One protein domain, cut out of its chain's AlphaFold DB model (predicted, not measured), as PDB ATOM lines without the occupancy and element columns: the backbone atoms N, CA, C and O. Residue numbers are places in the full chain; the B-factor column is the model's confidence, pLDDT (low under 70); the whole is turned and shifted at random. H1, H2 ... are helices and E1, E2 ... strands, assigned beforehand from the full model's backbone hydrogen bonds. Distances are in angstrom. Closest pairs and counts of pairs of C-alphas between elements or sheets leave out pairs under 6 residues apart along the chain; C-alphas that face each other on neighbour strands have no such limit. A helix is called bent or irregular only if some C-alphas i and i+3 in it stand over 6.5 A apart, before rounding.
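AT A GLANCE: This is residues 90 to 154 of the 154 residues of an uncharacterized protein of Enterocloster lavalensis (UniProt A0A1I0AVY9). Picture two short parallel strands, E1 and E2, side by side as a narrow ribbon, with the helix H1 packed over one face of it and the other face bare. A second, shorter helix, H2, begins an arm that reaches out from this small core; residues 143 to 153, of which 143 to 147 belong to H2, stand free. The printed part has 65 residues with two named helices and two named strands, in the order E1, H1, E2, H2; the class is mixed, helices and strands, though under half of the residues are in named elements. The whole is only just compact, close to loose, with a radius of gyration of the C-alphas of 12.9 A, and flat, spanning 33 by 31 by 13 A.

IN THESE COORDINATES: Start at Leu 90 and go on to C-alpha 93 at (148.474, 141.797, 160.403), where strand E1, residues 93 to 96, begins; it is 9.8 A long. Next find C-alpha 107 at (132.680, 135.164, 150.191); from there helix H1, residues 107 to 120, runs 21.2 A. It is neither bent nor irregular, but only just: C-alphas 110 and 113 are 6.2 A apart. Strand E2, residues 127 to 130, follows with 9.9 A. Last comes helix H2, residues 140 to 147, 10.4 A long, ending at C-alpha 147 at (139.849, 136.716, 136.897).

HOW THE PARTS SIT: Look first at E1 and E2, which are parallel neighbours at 15 degrees. The C-alphas of Leu 93 and Thr 127 face each other at 4.7 A, and N 94 and O 127, at 2.9 A, and N 129 and O 94, at 2.8 A, are within hydrogen-bond range. E1, H1 and E2 form a strand-helix-strand unit, two parallel neighbour strands with a helix between them along the chain, and its crossover is right-handed. The closest C-alphas of E1 and H1 are those of Ala 96 and Ala 113, 5.9 A apart; for H1 and E2 they are those of Leu 114 and Leu 130, 7.5 A apart. H1 and H2 are close but not clearly touching, with the closest C-alphas, those of Pro 108 and Phe 142, 7.6 A apart. They run the same way at a steep tilt of 45 degrees. E1 and H2 are apart. In H2 every O i to N i+4 pair is within hydrogen-bond range; in H1 3 of 10 are, beside 9 of 11 O i to N i+3 pairs.

THE WHOLE: The C-alphas farthest apart are those of Leu 90 and Gln 140, at 34.2 A. The printed part has no cut, and its three links between named elements are short. The mean pLDDT of the printed part is 90.5; look for low confidence at Arg 154, the chain's last residue, which is under 70.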
ATOM      1  N   LEU A  90     148.502 151.627 163.346       93.19
ATOM      2  CA  LEU A  90     148.290 150.776 162.181       93.19
ATOM      3  C   LEU A  90     148.909 149.394 162.407       93.19
ATOM      4  O   LEU A  90     149.968 149.286 163.034       93.19
ATOM      5  N   ALA A  91     148.274 148.360 161.862       93.62
ATOM      6  CA  ALA A  91     148.686 146.968 161.998       93.62
ATOM      7  C   ALA A  91     149.387 146.427 160.738       93.62
ATOM      8  O   ALA A  91     149.061 146.812 159.614       93.62
ATOM      9  N   ASP A  92     150.330 145.501 160.943       94.75
ATOM     10  CA  ASP A  92     150.946 144.685 159.878       94.75
ATOM     11  C   ASP A  92     150.137 143.420 159.564       94.75
ATOM     12  O   ASP A  92     150.281 142.815 158.503       94.75
ATOM     13  N   LEU A  93     149.310 142.981 160.515       95.50
ATOM     14  CA  LEU A  93     148.474 141.797 160.403       95.50
ATOM     15  C   LEU A  93     147.121 142.094 161.030       95.50
ATOM     16  O   LEU A  93     147.052 142.532 162.179       95.50
ATOM     17  N   ILE A  94     146.050 141.823 160.289       96.12
ATOM     18  CA  ILE A  94     144.680 142.006 160.762       96.12
ATOM     19  C   ILE A  94     143.906 140.705 160.589       96.12
ATOM     20  O   ILE A  94     143.874 140.127 159.504       96.12
ATOM     21  N   ILE A  95     143.258 140.262 161.664       96.56
ATOM     22  CA  ILE A  95     142.287 139.168 161.633       96.56
ATOM     23  C   ILE A  95     140.902 139.805 161.660       96.56
ATOM     24  O   ILE A  95     140.563 140.516 162.604       96.56
ATOM     25  N   ALA A  96     140.113 139.565 160.621       95.81
ATOM     26  CA  ALA A  96     138.780 140.122 160.469       95.81
ATOM     27  C   ALA A  96     137.754 139.000 160.304       95.81
ATOM     28  O   ALA A  96     138.021 137.975 159.678       95.81
ATOM     29  N   SER A  97     136.553 139.215 160.828       95.25
ATOM     30  CA  SER A  97     135.407 138.340 160.606       95.25
ATOM     31  C   SER A  97     134.161 139.193 160.369       95.25
ATOM     32  O   SER A  97     133.988 140.207 161.049       95.25
ATOM     33  N   PRO A  98     133.265 138.813 159.439       93.25
ATOM     34  CA  PRO A  98     131.952 139.449 159.298       93.25
ATOM     35  C   PRO A  98     131.000 139.082 160.457       93.25
ATOM     36  O   PRO A  98     129.856 139.551 160.498       93.25
ATOM     37  N   GLY A  99     131.451 138.248 161.401       90.50
ATOM     38  CA  GLY A  99     130.648 137.616 162.438       90.50
ATOM     39  C   GLY A  99     130.012 136.326 161.929       90.50
ATOM     40  O   GLY A  99     130.547 135.677 161.041       90.50
ATOM     41  N   GLU A 100     128.863 135.970 162.491       85.81
ATOM     42  CA  GLU A 100     128.174 134.713 162.191       85.81
ATOM     43  C   GLU A 100     127.115 134.855 161.085       85.81
ATOM     44  O   GLU A 100     126.794 135.950 160.596       85.81
ATOM     45  N   THR A 101     126.491 133.727 160.750       88.00
ATOM     46  CA  THR A 101     125.363 133.653 159.823       88.00
ATOM     47  C   THR A 101     124.244 134.627 160.240       88.00
ATOM     48  O   THR A 101     123.850 134.688 161.408       88.00
ATOM     49  N   PRO A 102     123.675 135.404 159.296       90.56
ATOM     50  CA  PRO A 102     123.830 135.290 157.841       90.56
ATOM     51  C   PRO A 102     124.926 136.178 157.224       90.56
ATOM     52  O   PRO A 102     124.965 136.309 156.003       90.56
ATOM     53  N   ARG A 103     125.786 136.832 158.016       90.62
ATOM     54  CA  ARG A 103     126.780 137.788 157.484       90.62
ATOM     55  C   ARG A 103     127.985 137.108 156.830       90.62
ATOM     56  O   ARG A 103     128.601 137.704 155.953       90.62
ATOM     57  N   ASP A 104     128.272 135.868 157.207       94.31
ATOM     58  CA  ASP A 104     129.349 135.027 156.672       94.31
ATOM     59  C   ASP A 104     128.867 133.992 155.641       94.31
ATOM     60  O   ASP A 104     129.551 133.006 155.379       94.31
ATOM     61  N   ILE A 105     127.678 134.187 155.062       94.50
ATOM     62  CA  ILE A 105     127.020 133.166 154.236       94.50
ATOM     63  C   ILE A 105     127.800 132.797 152.964       94.50
ATOM     64  O   ILE A 105     127.778 131.642 152.549       94.50
ATOM     65  N   ASP A 106     128.486 133.761 152.351       94.12
ATOM     66  CA  ASP A 106     129.325 133.588 151.164       94.12
ATOM     67  C   ASP A 106     130.540 134.529 151.210       94.12
ATOM     68  O   ASP A 106     130.637 135.429 152.054       94.12
ATOM     69  N   LEU A 107     131.483 134.329 150.288       93.00
ATOM     70  CA  LEU A 107     132.680 135.164 150.191       93.00
ATOM     71  C   LEU A 107     132.361 136.652 149.896       93.00
ATOM     72  O   LEU A 107     132.923 137.511 150.585       93.00
ATOM     73  N   PRO A 108     131.460 137.009 148.950       92.81
ATOM     74  CA  PRO A 108     131.092 138.408 148.713       92.81
ATOM     75  C   PRO A 108     130.496 139.161 149.910       92.81
ATOM     76  O   PRO A 108     130.693 140.375 149.998       92.81
ATOM     77  N   GLN A 109     129.754 138.500 150.800       93.19
ATOM     78  CA  GLN A 109     129.297 139.106 152.053       93.19
ATOM     79  C   GLN A 109     130.440 139.190 153.060       93.19
ATOM     80  O   GLN A 109     130.632 140.241 153.672       93.19
ATOM     81  N   SER A 110     131.239 138.129 153.166       95.12
ATOM     82  CA  SER A 110     132.327 138.044 154.139       95.12
ATOM     83  C   SER A 110     133.384 139.130 153.942       95.12
ATOM     84  O   SER A 110     133.856 139.712 154.918       95.12
ATOM     85  N   GLN A 111     133.694 139.491 152.691       93.50
ATOM     86  CA  GLN A 111     134.677 140.539 152.386       93.50
ATOM     87  C   GLN A 111     134.311 141.915 152.974       93.50
ATOM     88  O   GLN A 111     135.183 142.766 153.093       93.50
ATOM     89  N   LYS A 112     133.048 142.168 153.359       92.38
ATOM     90  CA  LYS A 112     132.646 143.450 153.970       92.38
ATOM     91  C   LYS A 112     133.399 143.744 155.269       92.38
ATOM     92  O   LYS A 112     133.582 144.911 155.602       92.38
ATOM     93  N   ALA A 113     133.858 142.709 155.975       94.38
ATOM     94  CA  ALA A 113     134.707 142.868 157.153       94.38
ATOM     95  C   ALA A 113     136.060 143.519 156.814       94.38
ATOM     96  O   ALA A 113     136.614 144.257 157.628       94.38
ATOM     97  N   LEU A 114     136.569 143.294 155.596       93.56
ATOM     98  CA  LEU A 114     137.833 143.867 155.141       93.56
ATOM     99  C   LEU A 114     137.741 145.383 154.958       93.56
ATOM    100  O   LEU A 114     138.699 146.070 155.271       93.56
ATOM    101  N   SER A 115     136.580 145.931 154.579       91.19
ATOM    102  CA  SER A 115     136.418 147.388 154.437       91.19
ATOM    103  C   SER A 115     136.607 148.160 155.748       91.19
ATOM    104  O   SER A 115     136.937 149.339 155.713       91.19
ATOM    105  N   VAL A 116     136.389 147.518 156.904       90.31
ATOM    106  CA  VAL A 116     136.715 148.106 158.214       90.31
ATOM    107  C   VAL A 116     138.195 147.893 158.531       90.31
ATOM    108  O   VAL A 116     138.863 148.814 158.987       90.31
ATOM    109  N   ALA A 117     138.720 146.695 158.253       92.56
ATOM    110  CA  ALA A 117     140.122 146.346 158.480       92.56
ATOM    111  C   ALA A 117     141.100 147.218 157.667       92.56
ATOM    112  O   ALA A 117     142.166 147.578 158.152       92.56
ATOM    113  N   GLU A 118     140.739 147.590 156.441       91.50
ATOM    114  CA  GLU A 118     141.548 148.447 155.566       91.50
ATOM    115  C   GLU A 118     141.800 149.840 156.166       91.50
ATOM    116  O   GLU A 118     142.813 150.461 155.862       91.50
ATOM    117  N   LEU A 119     140.941 150.323 157.073       90.69
ATOM    118  CA  LEU A 119     141.153 151.607 157.756       90.69
ATOM    119  C   LEU A 119     142.280 151.567 158.796       90.69
ATOM    120  O   LEU A 119     142.767 152.615 159.213       90.69
ATOM    121  N   THR A 120     142.678 150.377 159.246       91.50
ATOM    122  CA  THR A 120     143.624 150.194 160.357       91.50
ATOM    123  C   THR A 120     144.902 149.477 159.928       91.50
ATOM    124  O   THR A 120     145.749 149.147 160.759       91.50
ATOM    125  N   CYS A 121     145.083 149.252 158.626       92.62
ATOM    126  CA  CYS A 121     146.269 148.601 158.086       92.62
ATOM    127  C   CYS A 121     147.390 149.597 157.777       92.62
ATOM    128  O   CYS A 121     147.138 150.731 157.365       92.62
ATOM    129  N   ARG A 122     148.651 149.165 157.914       90.69
ATOM    130  CA  ARG A 122     149.769 149.928 157.343       90.69
ATOM    131  C   ARG A 122     149.644 149.964 155.812       90.69
ATOM    132  O   ARG A 122     149.399 148.909 155.216       90.69
ATOM    133  N   PRO A 123     149.849 151.133 155.170       84.31
ATOM    134  CA  PRO A 123     149.991 151.203 153.723       84.31
ATOM    135  C   PRO A 123     151.139 150.298 153.291       84.31
ATOM    136  O   PRO A 123     152.227 150.398 153.850       84.31
ATOM    137  N   ASP A 124     150.880 149.441 152.306       81.75
ATOM    138  CA  ASP A 124     151.830 148.473 151.759       81.75
ATOM    139  C   ASP A 124     152.370 147.441 152.772       81.75
ATOM    140  O   ASP A 124     153.200 147.725 153.628       81.75
ATOM    141  N   GLY A 125     151.971 146.175 152.606       83.12
ATOM    142  CA  GLY A 125     152.565 145.049 153.344       83.12
ATOM    143  C   GLY A 125     151.741 144.512 154.514       83.12
ATOM    144  O   GLY A 125     152.188 143.578 155.173       83.12
ATOM    145  N   CYS A 126     150.527 145.024 154.739       93.00
ATOM    146  CA  CYS A 126     149.605 144.415 155.694       93.00
ATOM    147  C   CYS A 126     149.048 143.077 155.178       93.00
ATOM    148  O   CYS A 126     148.610 142.967 154.031       93.00
ATOM    149  N   THR A 127     149.024 142.067 156.048       95.31
ATOM    150  CA  THR A 127     148.417 140.755 155.789       95.31
ATOM    151  C   THR A 127     147.041 140.663 156.443       95.31
ATOM    152  O   THR A 127     146.897 140.916 157.636       95.31
ATOM    153  N   PHE A 128     146.028 140.246 155.684       95.62
ATOM    154  CA  PHE A 128     144.665 140.073 156.189       95.62
ATOM    155  C   PHE A 128     144.307 138.590 156.293       95.62
ATOM    156  O   PHE A 128     144.430 137.847 155.321       95.62
ATOM    157  N   PHE A 129     143.796 138.177 157.450       97.19
ATOM    158  CA  PHE A 129     143.136 136.890 157.645       97.19
ATOM    159  C   PHE A 129     141.633 137.122 157.771       97.19
ATOM    160  O   PHE A 129     141.166 137.652 158.778       97.19
ATOM    161  N   LEU A 130     140.875 136.728 156.748       96.56
ATOM    162  CA  LEU A 130     139.415 136.747 156.790       96.56
ATOM    163  C   LEU A 130     138.897 135.400 157.304       96.56
ATOM    164  O   LEU A 130     139.077 134.376 156.648       96.56
ATOM    165  N   VAL A 131     138.238 135.412 158.460       96.38
ATOM    166  CA  VAL A 131     137.635 134.229 159.081       96.38
ATOM    167  C   VAL A 131     136.127 134.246 158.835       96.38
ATOM    168  O   VAL A 131     135.415 135.079 159.398       96.38
ATOM    169  N   ALA A 132     135.648 133.333 157.990       95.62
ATOM    170  CA  ALA A 132     134.237 133.189 157.631       95.62
ATOM    171  C   ALA A 132     133.901 131.733 157.272       95.62
ATOM    172  O   ALA A 132     134.739 131.045 156.690       95.62
ATOM    173  N   GLU A 133     132.677 131.284 157.578       95.19
ATOM    174  CA  GLU A 133     132.184 129.963 157.158       95.19
ATOM    175  C   GLU A 133     132.055 129.880 155.628       95.19
ATOM    176  O   GLU A 133     132.452 128.885 155.027       95.19
ATOM    177  N   ALA A 134     131.518 130.935 154.996       93.56
ATOM    178  CA  ALA A 134     131.322 131.058 153.549       93.56
ATOM    179  C   ALA A 134     130.697 129.803 152.911       93.56
ATOM    180  O   ALA A 134     131.130 129.337 151.858       93.56
ATOM    181  N   LYS A 135     129.666 129.254 153.564       92.69
ATOM    182  CA  LYS A 135     129.049 127.968 153.202       92.69
ATOM    183  C   LYS A 135     128.448 127.916 151.797       92.69
ATOM    184  O   LYS A 135     128.334 126.836 151.219       92.69
ATOM    185  N   ASN A 136     128.031 129.056 151.250       93.75
ATOM    186  CA  ASN A 136     127.477 129.122 149.905       93.75
ATOM    187  C   ASN A 136     128.576 129.243 148.846       93.75
ATOM    188  O   ASN A 136     129.625 129.854 149.047       93.75
ATOM    189  N   VAL A 137     128.271 128.719 147.659       91.56
ATOM    190  CA  VAL A 137     129.151 128.808 146.491       91.56
ATOM    191  C   VAL A 137     129.417 130.270 146.133       91.56
ATOM    192  O   VAL A 137     128.505 131.099 146.102       91.56
ATOM    193  N   ILE A 138     130.672 130.572 145.804       93.19
ATOM    194  CA  ILE A 138     131.072 131.889 145.314       93.19
ATOM    195  C   ILE A 138     130.347 132.153 143.981       93.19
ATOM    196  O   ILE A 138     130.502 131.370 143.041       93.19
ATOM    197  N   PRO A 139     129.579 133.248 143.848       91.81
ATOM    198  CA  PRO A 139     128.869 133.549 142.610       91.81
ATOM    199  C   PRO A 139     129.818 133.657 141.409       91.81
ATOM    200  O   PRO A 139     130.816 134.375 141.473       91.81
ATOM    201  N   GLN A 140     129.469 133.033 140.279       93.25
ATOM    202  CA  GLN A 140     130.325 133.019 139.082       93.25
ATOM    203  C   GLN A 140     130.696 134.429 138.603       93.25
ATOM    204  O   GLN A 140     131.843 134.693 138.270       93.25
ATOM    205  N   LEU A 141     129.760 135.381 138.663       90.00
ATOM    206  CA  LEU A 141     130.028 136.776 138.306       90.00
ATOM    207  C   LEU A 141     131.147 137.407 139.154       90.00
ATOM    208  O   LEU A 141     131.884 138.266 138.666       90.00
ATOM    209  N   PHE A 142     131.254 137.020 140.427       89.69
ATOM    210  CA  PHE A 142     132.324 137.481 141.306       89.69
ATOM    211  C   PHE A 142     133.665 136.894 140.858       89.69
ATOM    212  O   PHE A 142     134.610 137.646 140.638       89.69
ATOM    213  N   ILE A 143     133.705 135.579 140.628       91.00
ATOM    214  CA  ILE A 143     134.874 134.852 140.107       91.00
ATOM    215  C   ILE A 143     135.353 135.481 138.791       91.00
ATOM    216  O   ILE A 143     136.510 135.883 138.675       91.00
ATOM    217  N   ASP A 144     134.449 135.668 137.831       92.19
ATOM    218  CA  ASP A 144     134.758 136.251 136.526       92.19
ATOM    219  C   ASP A 144     135.347 137.658 136.657       92.19
ATOM    220  O   ASP A 144     136.290 138.009 135.949       92.19
ATOM    221  N   ARG A 145     134.811 138.489 137.559       86.94
ATOM    222  CA  ARG A 145     135.348 139.835 137.803       86.94
ATOM    223  C   ARG A 145     136.762 139.794 138.363       86.94
ATOM    224  O   ARG A 145     137.583 140.593 137.918       86.94
ATOM    225  N   MET A 146     137.037 138.876 139.284       87.56
ATOM    226  CA  MET A 146     138.370 138.712 139.860       87.56
ATOM    227  C   MET A 146     139.372 138.191 138.821       87.56
ATOM    228  O   MET A 146     140.486 138.698 138.754       87.56
ATOM    229  N   HIS A 147     138.971 137.263 137.944       89.44
ATOM    230  CA  HIS A 147     139.849 136.716 136.897       89.44
ATOM    231  C   HIS A 147     140.053 137.627 135.683       89.44
ATOM    232  O   HIS A 147     141.016 137.443 134.939       89.44
ATOM    233  N   ARG A 148     139.187 138.622 135.457       88.81
ATOM    234  CA  ARG A 148     139.359 139.594 134.358       88.81
ATOM    235  C   ARG A 148     140.624 140.439 134.486       88.81
ATOM    236  O   ARG A 148     141.030 141.052 133.501       88.81
ATOM    237  N   GLN A 149     141.217 140.518 135.673       80.88
ATOM    238  CA  GLN A 149     142.474 141.220 135.893       80.88
ATOM    239  C   GLN A 149     143.546 140.221 136.318       80.88
ATOM    240  O   GLN A 149     143.316 139.374 137.171       80.88
ATOM    241  N   SER A 150     144.742 140.337 135.742       79.50
ATOM    242  CA  SER A 150     145.888 139.503 136.126       79.50
ATOM    243  C   SER A 150     146.402 139.810 137.535       79.50
ATOM    244  O   SER A 150     147.075 138.981 138.140       79.50
ATOM    245  N   ARG A 151     146.097 141.007 138.049       79.56
ATOM    246  CA  ARG A 151     146.390 141.466 139.409       79.56
ATOM    247  C   ARG A 151     145.449 142.613 139.795       79.56
ATOM    248  O   ARG A 151     145.099 143.393 138.903       79.56
ATOM    249  N   PRO A 152     145.088 142.767 141.080       77.88
ATOM    250  CA  PRO A 152     144.446 143.985 141.564       77.88
ATOM    251  C   PRO A 152     145.324 145.198 141.233       77.88
ATOM    252  O   PRO A 152     146.548 145.144 141.395       77.88
ATOM    253  N   LYS A 153     144.722 146.281 140.739       70.12
ATOM    254  CA  LYS A 153     145.420 147.568 140.649       70.12
ATOM    255  C   LYS A 153     145.564 148.126 142.069       70.12
ATOM    256  O   LYS A 153     144.603 148.052 142.827       70.12
ATOM    257  N   ARG A 154     146.765 148.601 142.408       55.00
ATOM    258  CA  ARG A 154     147.001 149.378 143.630       55.00
ATOM    259  C   ARG A 154     146.367 150.748 143.464       55.00
ATOM    260  O   ARG A 154     146.575 151.320 142.369       55.00
TER     261      ARG A 154